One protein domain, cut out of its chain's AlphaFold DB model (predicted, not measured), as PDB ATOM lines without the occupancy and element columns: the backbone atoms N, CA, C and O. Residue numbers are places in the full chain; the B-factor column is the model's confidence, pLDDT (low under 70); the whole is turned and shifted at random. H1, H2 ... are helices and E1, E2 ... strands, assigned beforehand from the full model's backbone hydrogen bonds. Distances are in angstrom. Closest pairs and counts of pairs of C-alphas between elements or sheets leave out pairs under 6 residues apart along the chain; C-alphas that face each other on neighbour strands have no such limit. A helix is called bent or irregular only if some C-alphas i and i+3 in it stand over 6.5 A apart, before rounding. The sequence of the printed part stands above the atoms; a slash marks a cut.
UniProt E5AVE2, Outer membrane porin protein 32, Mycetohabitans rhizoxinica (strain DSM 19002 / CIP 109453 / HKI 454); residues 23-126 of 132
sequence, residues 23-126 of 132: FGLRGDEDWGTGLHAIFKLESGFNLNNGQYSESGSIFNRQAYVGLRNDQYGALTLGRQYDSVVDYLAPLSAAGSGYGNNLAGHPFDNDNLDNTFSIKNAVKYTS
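AT A GLANCE: This is residues 23 to 126 of the 132 residues of the protein "Outer membrane porin protein 32" of Mycetohabitans rhizoxinica (strain DSM 19002 / CIP 109453 / HKI 454) (UniProt E5AVE2). One antiparallel sheet of five strands is arched by bends in E3, E4 and E5, and two long loop stretches leave it at the same end. One of them, residues 45 to 61, joins E2 to E3, and its residues 46 to 51 stick out; beyond E4 at that end lie the short helix H1 and the other stretch, residues 92 to 117, which leads back to E5. The printed part has 104 residues, with the named elements E1, E2, E3, E4, H1, E5 along the chain and the same strand order across the sheet. The class is mostly strand, though only 51 residues are in named elements, under half. The whole is only just compact, close to loose, with a radius of gyration of the C-alphas of 15.3 A, and elongated, spanning 46 by 30 by 22 A.

IN THESE COORDINATES: E2, residues 35 to 44, is the longest strand, 29.6 A from first to last C-alpha. E1, residues 23 to 30, measures 23.8 A and begins at C-alpha 23 (132.308, 117.671, 148.746). E3, residues 62 to 69, measures 20.7 A and bends by 56 degrees at residue 65. E4, residues 73 to 80, measures 16.5 A and bends by 82 degrees at residue 77. E5, residues 118 to 125, measures 15.5 A, bends by 86 degrees at residue 121 and ends at C-alpha 125 (129.376, 136.556, 133.830). H1, residues 83 to 91, measures 12.2 A and begins at C-alpha 83 (128.740, 128.316, 130.034).

HOW THE PARTS SIT: The sheet is twisted, with C-alphas up to 6.6 A off its best plane; E1 and E5 are its edge strands. E1 to E4 form a meander, each strand the antiparallel neighbour of the one before, in three hairpins. E1 and E2 run at 178 degrees, with N 25 and O 41 at 2.8 A. E2 and E3 run at 165 degrees, with N 38 and O 66 at 2.9 A. E3 and E4 run at 168 degrees, with N 63 and O 79 at 2.8 A. E5 is antiparallel to E4 at 171 degrees, with N 76 and O 123 at 2.9 A. H1 is not on the sheet, with 3 pairs of C-alphas within 10 A, and is apart from E1, E2 and E3. H1 is only just irregular, C-alphas 86 and 89 being 6.6 A apart; 2 of 5 O i to N i+4 pairs and 1 of 6 O i to N i+3 pairs are within hydrogen-bond range.

THE WHOLE: The two C-alphas farthest apart, those of Gly 32 and Leu 102, are 46.8 A apart. The printed part has no cut. The links E2 to E3, 17 residues, and H1 to E5, 26 residues, are long; E1 to E2, E3 to E4 and E4 to H1 are tight. Residues 46 to 51 stand free. The mean pLDDT of the printed part is 91.8, and no printed residue is under 70.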
ATOM      1  N   PHE A  23     132.266 116.798 147.585       91.19
ATOM      2  CA  PHE A  23     132.308 117.671 148.746       91.19
ATOM      3  C   PHE A  23     133.038 118.949 148.349       91.19
ATOM      4  O   PHE A  23     133.913 118.938 147.478       91.19
ATOM      5  N   GLY A  24     132.704 120.053 149.000       94.88
ATOM      6  CA  GLY A  24     133.368 121.306 148.711       94.88
ATOM      7  C   GLY A  24     133.076 122.402 149.712       94.88
ATOM      8  O   GLY A  24     132.226 122.266 150.592       94.88
ATOM      9  N   LEU A  25     133.803 123.496 149.538       97.88
ATOM     10  CA  LEU A  25     133.635 124.748 150.251       97.88
ATOM     11  C   LEU A  25     133.256 125.829 149.242       97.88
ATOM     12  O   LEU A  25     133.770 125.868 148.121       97.88
ATOM     13  N   ARG A  26     132.375 126.727 149.663       97.94
ATOM     14  CA  ARG A  26     132.050 127.955 148.941       97.94
ATOM     15  C   ARG A  26     132.101 129.118 149.915       97.94
ATOM     16  O   ARG A  26     131.729 128.942 151.075       97.94
ATOM     17  N   GLY A  27     132.521 130.276 149.432       98.25
ATOM     18  CA  GLY A  27     132.475 131.518 150.190       98.25
ATOM     19  C   GLY A  27     131.953 132.659 149.341       98.25
ATOM     20  O   GLY A  27     132.131 132.669 148.121       98.25
ATOM     21  N   ASP A  28     131.294 133.585 150.022       98.19
ATOM     22  CA  ASP A  28     130.785 134.846 149.503       98.19
ATOM     23  C   ASP A  28     130.923 135.859 150.644       98.19
ATOM     24  O   ASP A  28     130.218 135.757 151.647       98.19
ATOM     25  N   GLU A  29     131.919 136.735 150.531       98.06
ATOM     26  CA  GLU A  29     132.254 137.754 151.525       98.06
ATOM     27  C   GLU A  29     131.927 139.133 150.955       98.06
ATOM     28  O   GLU A  29     132.456 139.510 149.908       98.06
ATOM     29  N   ASP A  30     131.078 139.883 151.653       97.00
ATOM     30  CA  ASP A  30     130.690 141.243 151.277       97.00
ATOM     31  C   ASP A  30     131.754 142.254 151.737       97.00
ATOM     32  O   ASP A  30     132.100 142.326 152.917       97.00
ATOM     33  N   TRP A  31     132.279 143.048 150.803       96.00
ATOM     34  CA  TRP A  31     133.232 144.135 151.068       96.00
ATOM     35  C   TRP A  31     132.571 145.521 151.049       96.00
ATOM     36  O   TRP A  31     133.252 146.549 151.101       96.00
ATOM     37  N   GLY A  32     131.242 145.557 151.001       95.00
ATOM     38  CA  GLY A  32     130.420 146.748 150.898       95.00
ATOM     39  C   GLY A  32     130.204 147.189 149.453       95.00
ATOM     40  O   GLY A  32     130.844 146.725 148.508       95.00
ATOM     41  N   THR A  33     129.287 148.143 149.263       94.62
ATOM     42  CA  THR A  33     128.951 148.731 147.945       94.62
ATOM     43  C   THR A  33     128.504 147.710 146.882       94.62
ATOM     44  O   THR A  33     128.614 147.968 145.684       94.62
ATOM     45  N   GLY A  34     127.998 146.550 147.315       94.69
ATOM     46  CA  GLY A  34     127.585 145.455 146.434       94.69
ATOM     47  C   GLY A  34     128.753 144.712 145.781       94.69
ATOM     48  O   GLY A  34     128.548 144.052 144.765       94.69
ATOM     49  N   LEU A  35     129.985 144.857 146.291       97.88
ATOM     50  CA  LEU A  35     131.162 144.103 145.857       97.88
ATOM     51  C   LEU A  35     131.404 142.921 146.799       97.88
ATOM     52  O   LEU A  35     131.562 143.091 148.003       97.88
ATOM     53  N   HIS A  36     131.530 141.739 146.213       98.44
ATOM     54  CA  HIS A  36     131.717 140.479 146.909       98.44
ATOM     55  C   HIS A  36     132.989 139.776 146.440       98.44
ATOM     56  O   HIS A  36     133.238 139.662 145.234       98.44
ATOM     57  N   ALA A  37     133.756 139.231 147.382       98.31
ATOM     58  CA  ALA A  37     134.786 138.242 147.100       98.31
ATOM     59  C   ALA A  37     134.189 136.836 147.198       98.31
ATOM     60  O   ALA A  37     133.608 136.458 148.213       98.31
ATOM     61  N   ILE A  38     134.345 136.047 146.138       98.56
ATOM     62  CA  ILE A  38     133.754 134.712 146.040       98.56
ATOM     63  C   ILE A  38     134.817 133.649 145.794       98.56
ATOM     64  O   ILE A  38     135.817 133.882 145.111       98.56
ATOM     65  N   PHE A  39     134.575 132.443 146.301       98.62
ATOM     66  CA  PHE A  39     135.375 131.273 145.950       98.62
ATOM     67  C   PHE A  39     134.547 129.991 145.947       98.62
ATOM     68  O   PHE A  39     133.524 129.877 146.629       98.62
ATOM     69  N   LYS A  40     135.028 128.996 145.202       98.50
ATOM     70  CA  LYS A  40     134.509 127.628 145.243       98.50
ATOM     71  C   LYS A  40     135.643 126.628 145.082       98.50
ATOM     72  O   LYS A  40     136.455 126.747 144.167       98.50
ATOM     73  N   LEU A  41     135.650 125.629 145.955       97.62
ATOM     74  CA  LEU A  41     136.578 124.507 145.964       97.62
ATOM     75  C   LEU A  41     135.758 123.217 146.080       97.62
ATOM     76  O   LEU A  41     135.138 122.982 147.109       97.62
ATOM     77  N   GLU A  42     135.730 122.386 145.043       96.12
ATOM     78  CA  GLU A  42     134.862 121.210 144.939       96.12
ATOM     79  C   GLU A  42     135.645 119.990 144.442       96.12
ATOM     80  O   GLU A  42     136.250 120.004 143.366       96.12
ATOM     81  N   SER A  43     135.615 118.916 145.228       93.38
ATOM     82  CA  SER A  43     136.242 117.632 144.921       93.38
ATOM     83  C   SER A  43     135.177 116.595 144.601       93.38
ATOM     84  O   SER A  43     134.366 116.257 145.461       93.38
ATOM     85  N   GLY A  44     135.224 116.040 143.392       90.88
ATOM     86  CA  GLY A  44     134.473 114.843 143.033       90.88
ATOM     87  C   GLY A  44     135.190 113.594 143.528       90.88
ATOM     88  O   GLY A  44     136.425 113.509 143.450       90.88
ATOM     89  N   PHE A  45     134.425 112.631 144.033       87.19
ATOM     90  CA  PHE A  45     134.941 111.337 144.464       87.19
ATOM     91  C   PHE A  45     133.940 110.214 144.194       87.19
ATOM     92  O   PHE A  45     132.739 110.430 144.069       87.19
ATOM     93  N   ASN A  46     134.448 108.993 144.087       85.06
ATOM     94  CA  ASN A  46     133.643 107.796 143.904       85.06
ATOM     95  C   ASN A  46     133.134 107.298 145.265       85.06
ATOM     96  O   ASN A  46     133.934 106.990 146.146       85.06
ATOM     97  N   LEU A  47     131.813 107.180 145.429       84.44
ATOM     98  CA  LEU A  47     131.196 106.713 146.679       84.44
ATOM     99  C   LEU A  47     131.638 105.308 147.104       84.44
ATOM    100  O   LEU A  47     131.736 105.040 148.296       84.44
ATOM    101  N   ASN A  48     131.921 104.416 146.153       85.62
ATOM    102  CA  ASN A  48     132.212 103.011 146.443       85.62
ATOM    103  C   ASN A  48     133.618 102.794 147.011       85.62
ATOM    104  O   ASN A  48     133.860 101.785 147.667       85.62
ATOM    105  N   ASN A  49     134.568 103.688 146.722       86.94
ATOM    106  CA  ASN A  49     135.968 103.496 147.112       86.94
ATOM    107  C   ASN A  49     136.685 104.769 147.591       86.94
ATOM    108  O   ASN A  49     137.885 104.723 147.859       86.94
ATOM    109  N   GLY A  50     135.986 105.904 147.669       85.12
ATOM    110  CA  GLY A  50     136.520 107.192 148.120       85.12
ATOM    111  C   GLY A  50     137.565 107.823 147.197       85.12
ATOM    112  O   GLY A  50     138.100 108.881 147.522       85.12
ATOM    113  N   GLN A  51     137.888 107.210 146.054       86.56
ATOM    114  CA  GLN A  51     138.900 107.749 145.150       86.56
ATOM    115  C   GLN A  51     138.387 109.009 144.460       86.56
ATOM    116  O   GLN A  51     137.260 109.046 143.967       86.56
ATOM    117  N   TYR A  52     139.245 110.023 144.367       84.75
ATOM    118  CA  TYR A  52     138.953 111.230 143.605       84.75
ATOM    119  C   TYR A  52     138.662 110.924 142.130       84.75
ATOM    120  O   TYR A  52     139.276 110.040 141.526       84.75
ATOM    121  N   SER A  53     137.748 111.699 141.541       79.25
ATOM    122  CA  SER A  53     137.368 111.590 140.127       79.25
ATOM    123  C   SER A  53     138.538 111.879 139.177       79.25
ATOM    124  O   SER A  53     138.614 111.282 138.105       79.25
ATOM    125  N   GLU A  54     139.477 112.736 139.592       82.06
ATOM    126  CA  GLU A  54     140.761 112.976 138.925       82.06
ATOM    127  C   GLU A  54     141.899 112.624 139.895       82.06
ATOM    128  O   GLU A  54     141.970 113.146 141.009       82.06
ATOM    129  N   SER A  55     142.782 111.706 139.495       81.00
ATOM    130  CA  SER A  55     143.896 111.270 140.345       81.00
ATOM    131  C   SER A  55     144.920 112.395 140.528       81.00
ATOM    132  O   SER A  55     145.231 113.110 139.580       81.00
ATOM    133  N   GLY A  56     145.450 112.548 141.744       82.12
ATOM    134  CA  GLY A  56     146.487 113.539 142.052       82.12
ATOM    135  C   GLY A  56     146.000 114.987 142.190       82.12
ATOM    136  O   GLY A  56     146.824 115.865 142.422       82.12
ATOM    137  N   SER A  57     144.692 115.252 142.091       82.75
ATOM    138  CA  SER A  57     144.116 116.591 142.267       82.75
ATOM    139  C   SER A  57     142.987 116.584 143.300       82.75
ATOM    140  O   SER A  57     141.924 115.989 143.100       82.75
ATOM    141  N   ILE A  58     143.222 117.294 144.406       83.00
ATOM    142  CA  ILE A  58     142.164 117.762 145.305       83.00
ATOM    143  C   ILE A  58     141.505 118.993 144.660       83.00
ATOM    144  O   ILE A  58     142.179 119.765 143.979       83.00
ATOM    145  N   PHE A  59     140.189 119.142 144.803       93.06
ATOM    146  CA  PHE A  59     139.361 120.129 144.089       93.06
ATOM    147  C   PHE A  59     139.306 119.942 142.563       93.06
ATOM    148  O   PHE A  59     139.378 120.880 141.767       93.06
ATOM    149  N   ASN A  60     139.169 118.684 142.149       91.25
ATOM    150  CA  ASN A  60     139.160 118.282 140.746       91.25
ATOM    151  C   ASN A  60     137.908 118.694 139.948       91.25
ATOM    152  O   ASN A  60     137.949 118.613 138.721       91.25
ATOM    153  N   ARG A  61     136.825 119.166 140.577       92.94
ATOM    154  CA  ARG A  61     135.641 119.652 139.848       92.94
ATOM    155  C   ARG A  61     135.733 121.148 139.605       92.94
ATOM    156  O   ARG A  61     135.803 121.575 138.455       92.94
ATOM    157  N   GLN A  62     135.808 121.934 140.673       96.06
ATOM    158  CA  GLN A  62     135.899 123.392 140.606       96.06
ATOM    159  C   GLN A  62     136.905 123.887 141.641       96.06
ATOM    160  O   GLN A  62     136.908 123.427 142.777       96.06
ATOM    161  N   ALA A  63     137.756 124.821 141.247       97.62
ATOM    162  CA  ALA A  63     138.702 125.490 142.124       97.62
ATOM    163  C   ALA A  63     138.948 126.899 141.585       97.62
ATOM    164  O   ALA A  63     139.842 127.103 140.762       97.62
ATOM    165  N   TYR A  64     138.124 127.860 141.996       98.56
ATOM    166  CA  TYR A  64     138.227 129.237 141.524       98.56
ATOM    167  C   TYR A  64     137.993 130.251 142.638       98.56
ATOM    168  O   TYR A  64     137.330 129.978 143.644       98.56
ATOM    169  N   VAL A  65     138.516 131.448 142.397       98.62
ATOM    170  CA  VAL A  65     138.246 132.670 143.154       98.62
ATOM    171  C   VAL A  65     137.728 133.736 142.196       98.62
ATOM    172  O   VAL A  65     137.913 133.628 140.981       98.62
ATOM    173  N   GLY A  66     137.084 134.771 142.712       98.44
ATOM    174  CA  GLY A  66     136.632 135.874 141.881       98.44
ATOM    175  C   GLY A  66     136.056 137.034 142.663       98.44
ATOM    176  O   GLY A  66     135.931 136.989 143.886       98.44
ATOM    177  N   LEU A  67     135.687 138.061 141.908       98.44
ATOM    178  CA  LEU A  67     134.943 139.212 142.391       98.44
ATOM    179  C   LEU A  67     133.589 139.242 141.693       98.44
ATOM    180  O   LEU A  67     133.512 139.052 140.477       98.44
ATOM    181  N   ARG A  68     132.530 139.487 142.457       97.81
ATOM    182  CA  ARG A  68     131.172 139.697 141.954       97.81
ATOM    183  C   ARG A  68     130.701 141.066 142.403       97.81
ATOM    184  O   ARG A  68     130.844 141.408 143.566       97.81
ATOM    185  N   ASN A  69     130.132 141.836 141.493       97.00
ATOM    186  CA  ASN A  69     129.458 143.076 141.814       97.00
ATOM    187  C   ASN A  69     128.025 143.050 141.282       97.00
ATOM    188  O   ASN A  69     127.784 142.588 140.165       97.00
ATOM    189  N   ASP A  70     127.090 143.575 142.065       93.25
ATOM    190  CA  ASP A  70     125.664 143.544 141.729       93.25
ATOM    191  C   ASP A  70     125.320 144.320 140.445       93.25
ATOM    192  O   ASP A  70     124.359 143.982 139.758       93.25
ATOM    193  N   GLN A  71     126.115 145.334 140.089       93.75
ATOM    194  CA  GLN A  71     125.909 146.168 138.900       93.75
ATOM    195  C   GLN A  71     126.763 145.746 137.704       93.75
ATOM    196  O   GLN A  71     126.379 146.002 136.565       93.75
ATOM    197  N   TYR A  72     127.926 145.137 137.943       94.50
ATOM    198  CA  TYR A  72     128.910 144.862 136.888       94.50
ATOM    199  C   TYR A  72     129.093 143.376 136.574       94.50
ATOM    200  O   TYR A  72     129.795 143.047 135.619       94.50
ATOM    201  N   GLY A  73     128.454 142.476 137.323       95.88
ATOM    202  CA  GLY A  73     128.572 141.032 137.128       95.88
ATOM    203  C   GLY A  73     129.766 140.430 137.868       95.88
ATOM    204  O   GLY A  73     130.252 140.987 138.850       95.88
ATOM    205  N   ALA A  74     130.233 139.265 137.427       97.75
ATOM    206  CA  ALA A  74     131.284 138.505 138.100       97.75
ATOM    207  C   ALA A  74     132.467 138.203 137.181       97.75
ATOM    208  O   ALA A  74     132.281 137.815 136.031       97.75
ATOM    209  N   LEU A  75     133.680 138.314 137.720       98.38
ATOM    210  CA  LEU A  75     134.918 137.867 137.089       98.38
ATOM    211  C   LEU A  75     135.574 136.803 137.972       98.38
ATOM    212  O   LEU A  75     135.916 137.070 139.126       98.38
ATOM    213  N   THR A  76     135.773 135.603 137.431       98.75
ATOM    214  CA  THR A  76     136.354 134.460 138.146       98.75
ATOM    215  C   THR A  76     137.574 133.897 137.429       98.75
ATOM    216  O   THR A  76     137.666 133.892 136.198       98.75
ATOM    217  N   LEU A  77     138.510 133.381 138.223       98.62
ATOM    218  CA  LEU A  77     139.805 132.864 137.798       98.62
ATOM    219  C   LEU A  77     140.044 131.493 138.436       98.62
ATOM    220  O   LEU A  77     139.913 131.342 139.653       98.62
ATOM    221  N   GLY A  78     140.434 130.504 137.631       98.06
ATOM    222  CA  GLY A  78     140.858 129.192 138.127       98.06
ATOM    223  C   GLY A  78     140.300 128.028 137.318       98.06
ATOM    224  O   GLY A  78     140.173 128.103 136.097       98.06
ATOM    225  N   ARG A  79     140.001 126.920 137.994       96.94
ATOM    226  CA  ARG A  79     139.340 125.751 137.412       96.94
ATOM    227  C   ARG A  79     137.832 125.869 137.580       96.94
ATOM    228  O   ARG A  79     137.338 125.903 138.703       96.94
ATOM    229  N   GLN A  80     137.099 125.906 136.480       97.81
ATOM    230  CA  GLN A  80     135.656 126.119 136.510       97.81
ATOM    231  C   GLN A  80     134.974 125.515 135.291       97.81
ATOM    232  O   GLN A  80     135.610 125.266 134.266       97.81
ATOM    233  N   TYR A  81     133.681 125.256 135.435       96.62
ATOM    234  CA  TYR A  81     132.849 124.840 134.322       96.62
ATOM    235  C   TYR A  81     132.618 125.986 133.330       96.62
ATOM    236  O   TYR A  81     132.770 127.170 133.668       96.62
ATOM    237  N   ASP A  82     132.315 125.602 132.095       96.00
ATOM    238  CA  ASP A  82     131.972 126.509 131.006       96.00
ATOM    239  C   ASP A  82     130.505 126.967 131.085       96.00
ATOM    240  O   ASP A  82     129.744 126.588 131.977       96.00
ATOM    241  N   SER A  83     130.110 127.817 130.137       95.00
ATOM    242  CA  SER A  83     128.740 128.316 130.034       95.00
ATOM    243  C   SER A  83     127.721 127.234 129.670       95.00
ATOM    244  O   SER A  83     126.538 127.410 129.957       95.00
ATOM    245  N   VAL A  84     128.143 126.127 129.050       95.25
ATOM    246  CA  VAL A  84     127.231 125.034 128.701       95.25
ATOM    247  C   VAL A  84     126.741 124.371 129.980       95.25
ATOM    248  O   VAL A  84     125.536 124.263 130.186       95.25
ATOM    249  N   VAL A  85     127.653 124.032 130.887       94.19
ATOM    250  CA  VAL A  85     127.297 123.474 132.198       94.19
ATOM    251  C   VAL A  85     126.512 124.474 133.048       94.19
ATOM    252  O   VAL A  85     125.541 124.091 133.695       94.19
ATOM    253  N   ASP A  86     126.915 125.745 133.067       93.38
ATOM    254  CA  ASP A  86     126.294 126.730 133.961       93.38
ATOM    255  C   ASP A  86     124.865 127.109 133.536       93.38
ATOM    256  O   ASP A  86     124.012 127.318 134.400       93.38
ATOM    257  N   TYR A  87     124.593 127.197 132.226       92.19
ATOM    258  CA  TYR A  87     123.339 127.763 131.709       92.19
ATOM    259  C   TYR A  87     122.505 126.800 130.857       92.19
ATOM    260  O   TYR A  87     121.278 126.874 130.900       92.19
ATOM    261  N   LEU A  88     123.124 125.897 130.086       93.31
ATOM    262  CA  LEU A  88     122.397 125.002 129.172       93.31
ATOM    263  C   LEU A  88     122.085 123.644 129.803       93.31
ATOM    264  O   LEU A  88     120.978 123.136 129.631       93.31
ATOM    265  N   ALA A  89     123.018 123.072 130.567       91.88
ATOM    266  CA  ALA A  89     122.837 121.785 131.233       91.88
ATOM    267  C   ALA A  89     121.560 121.735 132.095       91.88
ATOM    268  O   ALA A  89     120.803 120.776 131.916       91.88
ATOM    269  N   PRO A  90     121.223 122.763 132.910       90.12
ATOM    270  CA  PRO A  90     119.981 122.782 133.691       90.12
ATOM    271  C   PRO A  90     118.698 122.777 132.844       90.12
ATOM    272  O   PRO A  90     117.643 122.389 133.340       90.12
ATOM    273  N   LEU A  91     118.782 123.207 131.581       91.50
ATOM    274  CA  LEU A  91     117.663 123.274 130.634       91.50
ATOM    275  C   LEU A  91     117.592 122.051 129.706       91.50
ATOM    276  O   LEU A  91     116.663 121.930 128.907       91.50
ATOM    277  N   SER A  92     118.568 121.147 129.787       90.50
ATOM    278  CA  SER A  92     118.683 119.976 128.920       90.50
ATOM    279  C   SER A  92     118.322 118.694 129.666       90.50
ATOM    280  O   SER A  92     118.661 118.535 130.836       90.50
ATOM    281  N   ALA A  93     117.713 117.727 128.975       88.56
ATOM    282  CA  ALA A  93     117.458 116.408 129.560       88.56
ATOM    283  C   ALA A  93     118.756 115.651 129.904       88.56
ATOM    284  O   ALA A  93     118.751 114.832 130.824       88.56
ATOM    285  N   ALA A  94     119.848 115.927 129.180       86.81
ATOM    286  CA  ALA A  94     121.169 115.354 129.422       86.81
ATOM    287  C   ALA A  94     121.736 115.817 130.773       86.81
ATOM    288  O   ALA A  94     122.003 114.998 131.646       86.81
ATOM    289  N   GLY A  95     121.837 117.133 130.971       86.06
ATOM    290  CA  GLY A  95     122.480 117.727 132.143       86.06
ATOM    291  C   GLY A  95     121.603 117.819 133.391       86.06
ATOM    292  O   GLY A  95     122.114 117.764 134.509       86.06
ATOM    293  N   SER A  96     120.277 117.909 133.245       83.06
ATOM    294  CA  SER A  96     119.358 117.969 134.391       83.06
ATOM    295  C   SER A  96     119.163 116.612 135.085       83.06
ATOM    296  O   SER A  96     118.477 116.530 136.105       83.06
ATOM    297  N   GLY A  97     119.704 115.531 134.512       76.94
ATOM    298  CA  GLY A  97     119.573 114.165 135.018       76.94
ATOM    299  C   GLY A  97     118.245 113.470 134.691       76.94
ATOM    300  O   GLY A  97     118.060 112.323 135.094       76.94
ATOM    301  N   TYR A  98     117.324 114.107 133.951       78.25
ATOM    302  CA  TYR A  98     116.024 113.505 133.598       78.25
ATOM    303  C   TYR A  98     116.106 112.511 132.435       78.25
ATOM    304  O   TYR A  98     115.329 111.559 132.382       78.25
ATOM    305  N   GLY A  99     117.031 112.717 131.499       73.94
ATOM    306  CA  GLY A  99     117.201 111.873 130.318       73.94
ATOM    307  C   GLY A  99     118.096 110.657 130.542       73.94
ATOM    308  O   GLY A  99     118.127 109.772 129.685       73.94
ATOM    309  N   ASN A 100     118.807 110.587 131.679       71.44
ATOM    310  CA  ASN A 100     119.824 109.565 131.956       71.44
ATOM    311  C   ASN A 100     120.740 109.377 130.717       71.44
ATOM    312  O   ASN A 100     120.956 110.305 129.938       71.44
ATOM    313  N   ASN A 101     121.213 108.160 130.464       73.69
ATOM    314  CA  ASN A 101     122.032 107.839 129.296       73.69
ATOM    315  C   ASN A 101     121.307 107.989 127.940       73.69
ATOM    316  O   ASN A 101     121.951 107.821 126.910       73.69
ATOM    317  N   LEU A 102     119.990 108.246 127.900       85.38
ATOM    318  CA  LEU A 102     119.238 108.371 126.641       85.38
ATOM    319  C   LEU A 102     119.361 109.762 126.013       85.38
ATOM    320  O   LEU A 102     119.190 109.892 124.805       85.38
ATOM    321  N   ALA A 103     119.629 110.785 126.825       87.38
ATOM    322  CA  ALA A 103     119.815 112.157 126.355       87.38
ATOM    323  C   ALA A 103     121.294 112.556 126.237       87.38
ATOM    324  O   ALA A 103     121.582 113.660 125.792       87.38
ATOM    325  N   GLY A 104     122.220 111.682 126.642       84.69
ATOM    326  CA  GLY A 104     123.652 111.956 126.593       84.69
ATOM    327  C   GLY A 104     124.190 112.007 125.163       84.69
ATOM    328  O   GLY A 104     123.791 111.223 124.298       84.69
ATOM    329  N   HIS A 105     125.141 112.904 124.931       87.50
ATOM    330  CA  HIS A 105     125.841 113.001 123.656       87.50
ATOM    331  C   HIS A 105     127.107 112.137 123.661       87.50
ATOM    332  O   HIS A 105     127.745 111.981 124.709       87.50
ATOM    333  N   PRO A 106     127.499 111.548 122.513       86.62
ATOM    334  CA  PRO A 106     128.700 110.728 122.437       86.62
ATOM    335  C   PRO A 106     129.924 111.457 123.003       86.62
ATOM    336  O   PRO A 106     130.300 112.525 122.523       86.62
ATOM    337  N   PHE A 107     130.548 110.839 124.008       86.81
ATOM    338  CA  PHE A 107     131.733 111.347 124.713       86.81
ATOM    339  C   PHE A 107     131.538 112.647 125.508       86.81
ATOM    340  O   PHE A 107     132.544 113.238 125.897       86.81
ATOM    341  N   ASP A 108     130.294 113.076 125.757       88.25
ATOM    342  CA  ASP A 108     129.991 114.372 126.385       88.25
ATOM    343  C   ASP A 108     130.723 115.523 125.666       88.25
ATOM    344  O   ASP A 108     131.365 116.379 126.273       88.25
ATOM    345  N   ASN A 109     130.701 115.489 124.328       89.06
ATOM    346  CA  ASN A 109     131.457 116.405 123.469       89.06
ATOM    347  C   ASN A 109     130.965 117.863 123.517       89.06
ATOM    348  O   ASN A 109     131.610 118.736 122.936       89.06
ATOM    349  N   ASP A 110     129.848 118.117 124.192       90.12
ATOM    350  CA  ASP A 110     129.307 119.436 124.496       90.12
ATOM    351  C   ASP A 110     129.401 119.812 125.983       90.12
ATOM    352  O   ASP A 110     129.181 120.974 126.310       90.12
ATOM    353  N   ASN A 111     129.791 118.875 126.855       91.81
ATOM    354  CA  ASN A 111     129.901 119.034 128.306       91.81
ATOM    355  C   ASN A 111     128.564 119.236 129.044       91.81
ATOM    356  O   ASN A 111     128.560 119.764 130.158       91.81
ATOM    357  N   LEU A 112     127.418 118.835 128.479       90.69
ATOM    358  CA  LEU A 112     126.138 118.944 129.196       90.69
ATOM    359  C   LEU A 112     126.087 118.053 130.447       90.69
ATOM    360  O   LEU A 112     125.389 118.403 131.399       90.69
ATOM    361  N   ASP A 113     126.842 116.950 130.485       86.75
ATOM    362  CA  ASP A 113     126.937 116.060 131.653       86.75
ATOM    363  C   ASP A 113     128.060 116.471 132.630       86.75
ATOM    364  O   ASP A 113     128.421 115.732 133.544       86.75
ATOM    365  N   ASN A 114     128.622 117.679 132.470       88.56
ATOM    366  CA  ASN A 114     129.662 118.252 133.331       88.56
ATOM    367  C   ASN A 114     130.890 117.338 133.553       88.56
ATOM    368  O   ASN A 114     131.546 117.396 134.607       88.56
ATOM    369  N   THR A 115     131.234 116.511 132.555       86.00
ATOM    370  CA  THR A 115     132.308 115.509 132.655       86.00
ATOM    371  C   THR A 115     133.685 116.144 132.833       86.00
ATOM    372  O   THR A 115     134.579 115.510 133.411       86.00
ATOM    373  N   PHE A 116     133.875 117.393 132.392       88.75
ATOM    374  CA  PHE A 116     135.134 118.114 132.555       88.75
ATOM    375  C   PHE A 116     134.946 119.590 132.917       88.75
ATOM    376  O   PHE A 116     133.946 120.227 132.605       88.75
ATOM    377  N   SER A 117     135.967 120.160 133.556       93.62
ATOM    378  CA  SER A 117     136.081 121.599 133.796       93.62
ATOM    379  C   SER A 117     137.399 122.144 133.254       93.62
ATOM    380  O   SER A 117     138.407 121.433 133.144       93.62
ATOM    381  N   ILE A 118     137.398 123.427 132.909       95.38
ATOM    382  CA  ILE A 118     138.509 124.092 132.232       95.38
ATOM    383  C   ILE A 118     139.498 124.593 133.286       95.38
ATOM    384  O   ILE A 118     139.108 125.294 134.215       95.38
ATOM    385  N   LYS A 119     140.778 124.216 133.168       95.50
ATOM    386  CA  LYS A 119     141.866 124.684 134.051       95.50
ATOM    387  C   LYS A 119     142.374 126.049 133.584       95.50
ATOM    388  O   LYS A 119     142.458 126.278 132.383       95.50
ATOM    389  N   ASN A 120     142.786 126.901 134.526       96.62
ATOM    390  CA  ASN A 120     143.347 128.233 134.251       96.62
ATOM    391  C   ASN A 120     142.423 129.120 133.396       96.62
ATOM    392  O   ASN A 120     142.882 129.880 132.547       96.62
ATOM    393  N   ALA A 121     141.114 128.998 133.605       97.94
ATOM    394  CA  ALA A 121     140.110 129.767 132.897       97.94
ATOM    395  C   ALA A 121     139.872 131.118 133.571       97.94
ATOM    396  O   ALA A 121     139.793 131.211 134.800       97.94
ATOM    397  N   VAL A 122     139.661 132.134 132.738       98.25
ATOM    398  CA  VAL A 122     139.065 133.414 133.120       98.25
ATOM    399  C   VAL A 122     137.631 133.411 132.610       98.25
ATOM    400  O   VAL A 122     137.410 133.139 131.431       98.25
ATOM    401  N   LYS A 123     136.660 133.696 133.478       98.25
ATOM    402  CA  LYS A 123     135.246 133.758 133.097       98.25
ATOM    403  C   LYS A 123     134.638 135.059 133.585       98.25
ATOM    404  O   LYS A 123     134.784 135.407 134.752       98.25
ATOM    405  N   TYR A 124     133.959 135.749 132.676       97.69
ATOM    406  CA  TYR A 124     133.095 136.871 132.998       97.69
ATOM    407  C   TYR A 124     131.637 136.447 132.831       97.69
ATOM    408  O   TYR A 124     131.266 135.905 131.790       97.69
ATOM    409  N   THR A 125     130.829 136.712 133.850       96.00
ATOM    410  CA  THR A 125     129.376 136.556 133.830       96.00
ATOM    411  C   THR A 125     128.758 137.937 133.985       96.00
ATOM    412  O   THR A 125     129.026 138.622 134.971       96.00
ATOM    413  N   SER A 126     127.937 138.349 133.024       94.50
ATOM    414  CA  SER A 126     127.210 139.616 133.101       94.50
ATOM    415  C   SER A 126     126.185 139.610 134.242       94.50
ATOM    416  O   SER A 126     125.719 138.541 134.640       94.50
TER     417      SER A 126